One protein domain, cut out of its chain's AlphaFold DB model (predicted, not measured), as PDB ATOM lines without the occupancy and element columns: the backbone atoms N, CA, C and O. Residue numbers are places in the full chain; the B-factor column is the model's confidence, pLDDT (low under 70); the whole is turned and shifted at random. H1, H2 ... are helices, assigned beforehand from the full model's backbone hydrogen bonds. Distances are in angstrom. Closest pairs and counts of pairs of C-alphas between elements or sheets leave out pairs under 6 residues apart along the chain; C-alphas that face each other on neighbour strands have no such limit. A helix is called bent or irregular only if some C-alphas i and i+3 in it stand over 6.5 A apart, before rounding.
ATOM      1  N   GLY A   9     169.771 207.550 339.302       55.84
ATOM      2  CA  GLY A   9     168.446 207.866 338.748       55.84
ATOM      3  C   GLY A   9     168.288 209.337 338.344       55.84
ATOM      4  O   GLY A   9     167.802 209.637 337.256       55.84
ATOM      5  N   PHE A  10     168.790 210.263 339.164       55.72
ATOM      6  CA  PHE A  10     168.708 211.701 338.887       55.72
ATOM      7  C   PHE A  10     169.556 212.124 337.673       55.72
ATOM      8  O   PHE A  10     169.161 212.999 336.896       55.72
ATOM      9  N   ARG A  11     170.706 211.467 337.454       60.44
ATOM     10  CA  ARG A  11     171.565 211.733 336.288       60.44
ATOM     11  C   ARG A  11     170.982 211.207 334.982       60.44
ATOM     12  O   ARG A  11     171.163 211.856 333.958       60.44
ATOM     13  N   LEU A  12     170.245 210.098 335.017       61.00
ATOM     14  CA  LEU A  12     169.539 209.562 333.848       61.00
ATOM     15  C   LEU A  12     168.369 210.461 333.423       61.00
ATOM     16  O   LEU A  12     168.216 210.734 332.235       61.00
ATOM     17  N   VAL A  13     167.600 210.988 334.382       65.62
ATOM     18  CA  VAL A  13     166.515 211.947 334.091       65.62
ATOM     19  C   VAL A  13     167.077 213.276 333.578       65.62
ATOM     20  O   VAL A  13     166.597 213.817 332.587       65.62
ATOM     21  N   SER A  14     168.161 213.770 334.181       68.50
ATOM     22  CA  SER A  14     168.831 214.979 333.685       68.50
ATOM     23  C   SER A  14     169.392 214.774 332.275       68.50
ATOM     24  O   SER A  14     169.257 215.650 331.427       68.50
ATOM     25  N   ALA A  15     169.966 213.602 331.987       75.19
ATOM     26  CA  ALA A  15     170.460 213.276 330.656       75.19
ATOM     27  C   ALA A  15     169.322 213.216 329.625       75.19
ATOM     28  O   ALA A  15     169.444 213.838 328.576       75.19
ATOM     29  N   VAL A  16     168.197 212.547 329.913       82.75
ATOM     30  CA  VAL A  16     167.094 212.458 328.937       82.75
ATOM     31  C   VAL A  16     166.476 213.826 328.644       82.75
ATOM     32  O   VAL A  16     166.189 214.134 327.488       82.75
ATOM     33  N   SER A  17     166.347 214.688 329.658       86.00
ATOM     34  CA  SER A  17     165.882 216.061 329.459       86.00
ATOM     35  C   SER A  17     166.874 216.876 328.633       86.00
ATOM     36  O   SER A  17     166.461 217.538 327.685       86.00
ATOM     37  N   VAL A  18     168.176 216.795 328.927       87.50
ATOM     38  CA  VAL A  18     169.213 217.515 328.167       87.50
ATOM     39  C   VAL A  18     169.211 217.085 326.704       87.50
ATOM     40  O   VAL A  18     169.169 217.944 325.830       87.50
ATOM     41  N   TRP A  19     169.163 215.782 326.422       88.12
ATOM     42  CA  TRP A  19     169.088 215.276 325.050       88.12
ATOM     43  C   TRP A  19     167.810 215.734 324.339       88.12
ATOM     44  O   TRP A  19     167.878 216.171 323.190       88.12
ATOM     45  N   GLY A  20     166.662 215.711 325.023       90.31
ATOM     46  CA  GLY A  20     165.395 216.202 324.476       90.31
ATOM     47  C   GLY A  20     165.446 217.684 324.097       90.31
ATOM     48  O   GLY A  20     165.121 218.044 322.964       90.31
ATOM     49  N   TYR A  21     165.918 218.544 325.005       88.56
ATOM     50  CA  TYR A  21     166.063 219.975 324.728       88.56
ATOM     51  C   TYR A  21     167.119 220.254 323.658       88.56
ATOM     52  O   TYR A  21     166.900 221.113 322.809       88.56
ATOM     53  N   SER A  22     168.233 219.516 323.640       91.25
ATOM     54  CA  SER A  22     169.254 219.659 322.598       91.25
ATOM     55  C   SER A  22     168.705 219.339 321.210       91.25
ATOM     56  O   SER A  22     168.993 220.075 320.270       91.25
ATOM     57  N   ILE A  23     167.884 218.293 321.073       93.88
ATOM     58  CA  ILE A  23     167.245 217.947 319.795       93.88
ATOM     59  C   ILE A  23     166.242 219.028 319.386       93.88
ATOM     60  O   ILE A  23     166.246 219.452 318.233       93.88
ATOM     61  N   ALA A  24     165.411 219.500 320.320       94.44
ATOM     62  CA  ALA A  24     164.423 220.542 320.044       94.44
ATOM     63  C   ALA A  24     165.078 221.871 319.630       94.44
ATOM     64  O   ALA A  24     164.684 222.486 318.643       94.44
ATOM     65  N   ILE A  25     166.116 222.307 320.345       94.12
ATOM     66  CA  ILE A  25     166.862 223.522 319.995       94.12
ATOM     67  C   ILE A  25     167.605 223.312 318.670       94.12
ATOM     68  O   ILE A  25     167.591 224.190 317.809       94.12
ATOM     69  N   GLY A  26     168.205 222.138 318.471       96.06
ATOM     70  CA  GLY A  26     168.896 221.785 317.235       96.06
ATOM     71  C   GLY A  26     167.982 221.820 316.011       96.06
ATOM     72  O   GLY A  26     168.372 222.374 314.986       96.06
ATOM     73  N   SER A  27     166.756 221.297 316.111       95.38
ATOM     74  CA  SER A  27     165.795 221.314 315.002       95.38
ATOM     75  C   SER A  27     165.323 222.728 314.667       95.38
ATOM     76  O   SER A  27     165.233 223.075 313.490       95.38
ATOM     77  N   ILE A  28     165.105 223.571 315.680       96.12
ATOM     78  CA  ILE A  28     164.776 224.988 315.488       96.12
ATOM     79  C   ILE A  28     165.925 225.700 314.764       96.12
ATOM     80  O   ILE A  28     165.697 226.351 313.747       96.12
ATOM     81  N   LEU A  29     167.166 225.536 315.228       95.62
ATOM     82  CA  LEU A  29     168.334 226.149 314.587       95.62
ATOM     83  C   LEU A  29     168.541 225.649 313.154       95.62
ATOM     84  O   LEU A  29     168.883 226.442 312.279       95.62
ATOM     85  N   LEU A  30     168.299 224.362 312.896       96.31
ATOM     86  CA  LEU A  30     168.366 223.783 311.556       96.31
ATOM     87  C   LEU A  30     167.309 224.396 310.626       96.31
ATOM     88  O   LEU A  30     167.630 224.751 309.493       96.31
ATOM     89  N   LEU A  31     166.069 224.559 311.099       96.00
ATOM     90  CA  LEU A  31     164.992 225.180 310.325       96.00
ATOM     91  C   LEU A  31     165.283 226.654 310.031       96.00
ATOM     92  O   LEU A  31     165.170 227.070 308.877       96.00
ATOM     93  N   LEU A  32     165.709 227.431 311.034       94.25
ATOM     94  CA  LEU A  32     166.094 228.829 310.823       94.25
ATOM     95  C   LEU A  32     167.287 228.941 309.869       94.25
ATOM     96  O   LEU A  32     167.249 229.732 308.929       94.25
ATOM     97  N   GLY A  33     168.329 228.135 310.078       94.75
ATOM     98  CA  GLY A  33     169.503 228.105 309.210       94.75
ATOM     99  C   GLY A  33     169.145 227.732 307.771       94.75
ATOM    100  O   GLY A  33     169.600 228.390 306.839       94.75
ATOM    101  N   GLY A  34     168.270 226.739 307.591       94.00
ATOM    102  CA  GLY A  34     167.750 226.329 306.290       94.00
ATOM    103  C   GLY A  34     166.957 227.437 305.600       94.00
ATOM    104  O   GLY A  34     167.230 227.745 304.443       94.00
ATOM    105  N   MET A  35     166.038 228.096 306.309       91.62
ATOM    106  CA  MET A  35     165.291 229.235 305.761       91.62
ATOM    107  C   MET A  35     166.220 230.378 305.350       91.62
ATOM    108  O   MET A  35     166.096 230.894 304.242       91.62
ATOM    109  N   ILE A  36     167.188 230.739 306.194       89.88
ATOM    110  CA  ILE A  36     168.169 231.784 305.876       89.88
ATOM    111  C   ILE A  36     169.017 231.379 304.666       89.88
ATOM    112  O   ILE A  36     169.270 232.214 303.802       89.88
ATOM    113  N   ALA A  37     169.435 230.117 304.567       87.62
ATOM    114  CA  ALA A  37     170.195 229.616 303.426       87.62
ATOM    115  C   ALA A  37     169.379 229.671 302.127       87.62
ATOM    116  O   ALA A  37     169.898 230.131 301.115       87.62
ATOM    117  N   VAL A  38     168.101 229.282 302.164       87.12
ATOM    118  CA  VAL A  38     167.188 229.389 301.015       87.12
ATOM    119  C   VAL A  38     166.988 230.847 300.620       87.12
ATOM    120  O   VAL A  38     167.093 231.169 299.441       87.12
ATOM    121  N   ILE A  39     166.759 231.746 301.581       83.19
ATOM    122  CA  ILE A  39     166.626 233.184 301.312       83.19
ATOM    123  C   ILE A  39     167.914 233.724 300.693       83.19
ATOM    124  O   ILE A  39     167.844 234.429 299.692       83.19
ATOM    125  N   ARG A  40     169.088 233.377 301.236       81.06
ATOM    126  CA  ARG A  40     170.380 233.812 300.689       81.06
ATOM    127  C   ARG A  40     170.615 233.265 299.291       81.06
ATOM    128  O   ARG A  40     170.948 234.053 298.426       81.06
ATOM    129  N   ALA A  41     170.380 231.979 299.048       77.62
ATOM    130  CA  ALA A  41     170.501 231.388 297.716       77.62
ATOM    131  C   ALA A  41     169.533 232.043 296.714       77.62
ATOM    132  O   ALA A  41     169.918 232.356 295.595       77.62
ATOM    133  N   SER A  42     168.299 232.323 297.140       71.75
ATOM    134  CA  SER A  42     167.292 233.000 296.311       71.75
ATOM    135  C   SER A  42     167.596 234.484 296.088       71.75
ATOM    136  O   SER A  42     167.117 235.069 295.122       71.75
ATOM    137  N   SER A  43     168.349 235.111 296.995       64.06
ATOM    138  CA  SER A  43     168.696 236.535 296.932       64.06
ATOM    139  C   SER A  43     170.054 236.797 296.282       64.06
ATOM    140  O   SER A  43     170.280 237.903 295.811       64.06
ATOM    141  N   ASP A  44     170.960 235.819 296.258       59.41
ATOM    142  CA  ASP A  44     172.243 235.914 295.549       59.41
ATOM    143  C   ASP A  44     172.020 235.875 294.026       59.41
ATOM    144  O   ASP A  44     172.651 236.618 293.283       59.41
ATOM    145  N   ASP A  45     171.025 235.102 293.574       57.19
ATOM    146  CA  ASP A  45     170.633 234.999 292.160       57.19
ATOM    147  C   ASP A  45     169.805 236.203 291.663       57.19
ATOM    148  O   ASP A  45     169.587 236.400 290.470       57.19
ATOM    149  N   SER A  46     169.323 237.053 292.570       48.00
ATOM    150  CA  SER A  46     168.387 238.118 292.236       48.00
ATOM    151  C   SER A  46     168.788 239.436 292.882       48.00
ATOM    152  O   SER A  46     168.719 239.579 294.098       48.00
ATOM    153  N   GLY A  47     169.049 240.466 292.069       56.69
ATOM    154  CA  GLY A  47     169.186 241.876 292.483       56.69
ATOM    155  C   GLY A  47     167.949 242.496 293.175       56.69
ATOM    156  O   GLY A  47     167.781 243.708 293.158       56.69
ATOM    157  N   LYS A  48     167.089 241.672 293.787       57.84
ATOM    158  CA  LYS A  48     165.796 241.943 294.439       57.84
ATOM    159  C   LYS A  48     165.924 242.260 295.934       57.84
ATOM    160  O   LYS A  48     164.917 242.436 296.617       57.84
ATOM    161  N   PHE A  49     167.147 242.360 296.466       57.03
ATOM    162  CA  PHE A  49     167.382 242.814 297.845       57.03
ATOM    163  C   PHE A  49     166.800 244.216 298.097       57.03
ATOM    164  O   PHE A  49     166.358 244.504 299.208       57.03
ATOM    165  N   SER A  50     166.769 245.075 297.072       55.81
ATOM    166  CA  SER A  50     166.150 246.404 297.133       55.81
ATOM    167  C   SER A  50     164.627 246.329 297.270       55.81
ATOM    168  O   SER A  50     164.076 247.010 298.129       55.81
ATOM    169  N   GLU A  51     163.957 245.469 296.500       59.69
ATOM    170  CA  GLU A  51     162.494 245.324 296.524       59.69
ATOM    171  C   GLU A  51     161.997 244.700 297.831       59.69
ATOM    172  O   GLU A  51     161.044 245.188 298.435       59.69
ATOM    173  N   LEU A  52     162.682 243.664 298.327       63.25
ATOM    174  CA  LEU A  52     162.341 243.031 299.605       63.25
ATOM    175  C   LEU A  52     162.552 243.995 300.775       63.25
ATOM    176  O   LEU A  52     161.723 244.063 301.680       63.25
ATOM    177  N   ARG A  53     163.631 244.787 300.739       62.47
ATOM    178  CA  ARG A  53     163.885 245.831 301.736       62.47
ATOM    179  C   ARG A  53     162.827 246.930 301.676       62.47
ATOM    180  O   ARG A  53     162.341 247.330 302.724       62.47
ATOM    181  N   GLN A  54     162.422 247.366 300.485       61.34
ATOM    182  CA  GLN A  54     161.386 248.388 300.310       61.34
ATOM    183  C   GLN A  54     160.003 247.894 300.769       61.34
ATOM    184  O   GLN A  54     159.249 248.653 301.373       61.34
ATOM    185  N   MET A  55     159.693 246.609 300.571       65.06
ATOM    186  CA  MET A  55     158.456 245.986 301.053       65.06
ATOM    187  C   MET A  55     158.443 245.807 302.579       65.06
ATOM    188  O   MET A  55     157.431 246.078 303.222       65.06
ATOM    189  N   VAL A  56     159.566 245.394 303.177       68.56
ATOM    190  CA  VAL A  56     159.716 245.295 304.640       68.56
ATOM    191  C   VAL A  56     159.691 246.681 305.282       68.56
ATOM    192  O   VAL A  56     159.079 246.850 306.331       68.56
ATOM    193  N   GLU A  57     160.277 247.689 304.641       63.06
ATOM    194  CA  GLU A  57     160.249 249.075 305.115       63.06
ATOM    195  C   GLU A  57     158.870 249.724 304.938       63.06
ATOM    196  O   GLU A  57     158.514 250.577 305.733       63.06
ATOM    197  N   ALA A  58     158.047 249.275 303.987       63.31
ATOM    198  CA  ALA A  58     156.640 249.675 303.887       63.31
ATOM    199  C   ALA A  58     155.722 248.953 304.895       63.31
ATOM    200  O   ALA A  58     154.671 249.480 305.253       63.31
ATOM    201  N   MET A  59     156.099 247.748 305.341       62.75
ATOM    202  CA  MET A  59     155.321 246.929 306.286       62.75
ATOM    203  C   MET A  59     155.690 247.179 307.756       62.75
ATOM    204  O   MET A  59     154.826 247.101 308.626       62.75
ATOM    205  N   PHE A  60     156.962 247.469 308.044       64.88
ATOM    206  CA  PHE A  60     157.497 247.648 309.401       64.88
ATOM    207  C   PHE A  60     158.126 249.026 309.636       64.88
ATOM    208  O   PHE A  60     158.355 249.402 310.786       64.88
ATOM    209  N   GLY A  61     158.407 249.784 308.576       56.03
ATOM    210  CA  GLY A  61     158.771 251.189 308.662       56.03
ATOM    211  C   GLY A  61     157.525 252.041 308.468       56.03
ATOM    212  O   GLY A  61     156.724 251.826 307.563       56.03
TER     213      GLY A  61
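This is residues 9 to 61 of the 116 residues of an uncharacterized protein of Cohnella faecalis (UniProt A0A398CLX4). One long helix, H1, makes the length of the model, and a much shorter helix, H2, turns off at its far end, so that the two make a corner like an L with one long arm and one short arm. The helices meet only near the turn of residues 45 to 48, and most of each arm stands free. The printed part has 53 residues with two named helices, H1 then H2, and no named strand; the class is all helix. The whole is extended, with a radius of gyration of the C-alphas of 19.0 A, and the C-alphas span 57 by 26 by 7 A.

H1 takes residues 9 to 44, from C-alpha 9 at (168.446, 207.866, 338.748) to C-alpha 44 at (172.243, 235.914, 295.549), and is 51.6 A long. After the tight link of 4 residues, H2 takes residues 49 to 60 and is 16.0 A long. It ends with C-alpha 60 at (157.497, 247.648, 309.401). Neither helix is bent.

H1 and H2 are close but not clearly touching, with 1 pair of C-alphas within 8 A. The closest C-alphas are those of Ser 43 and Phe 49, 6.5 A apart. Their lines stand at a steep tilt of 62 degrees, and they run opposite ways. The centres of the two helices are 28.9 A apart. Residues 9 to 39 of H1 stand free, and so do residues 53 to 61, of which 53 to 60 belong to H2. In H1 and H2 every O i to N i+4 pair is within hydrogen-bond range.

The two C-alphas farthest apart are those of Gly 9 and Gly 47, at 57.4 A. The printed part has no cut, and its one link between helices is tight. The mean pLDDT of the printed part is 75.7; confidence is low, under 70, at residues 9 to 14 and 43 to 61.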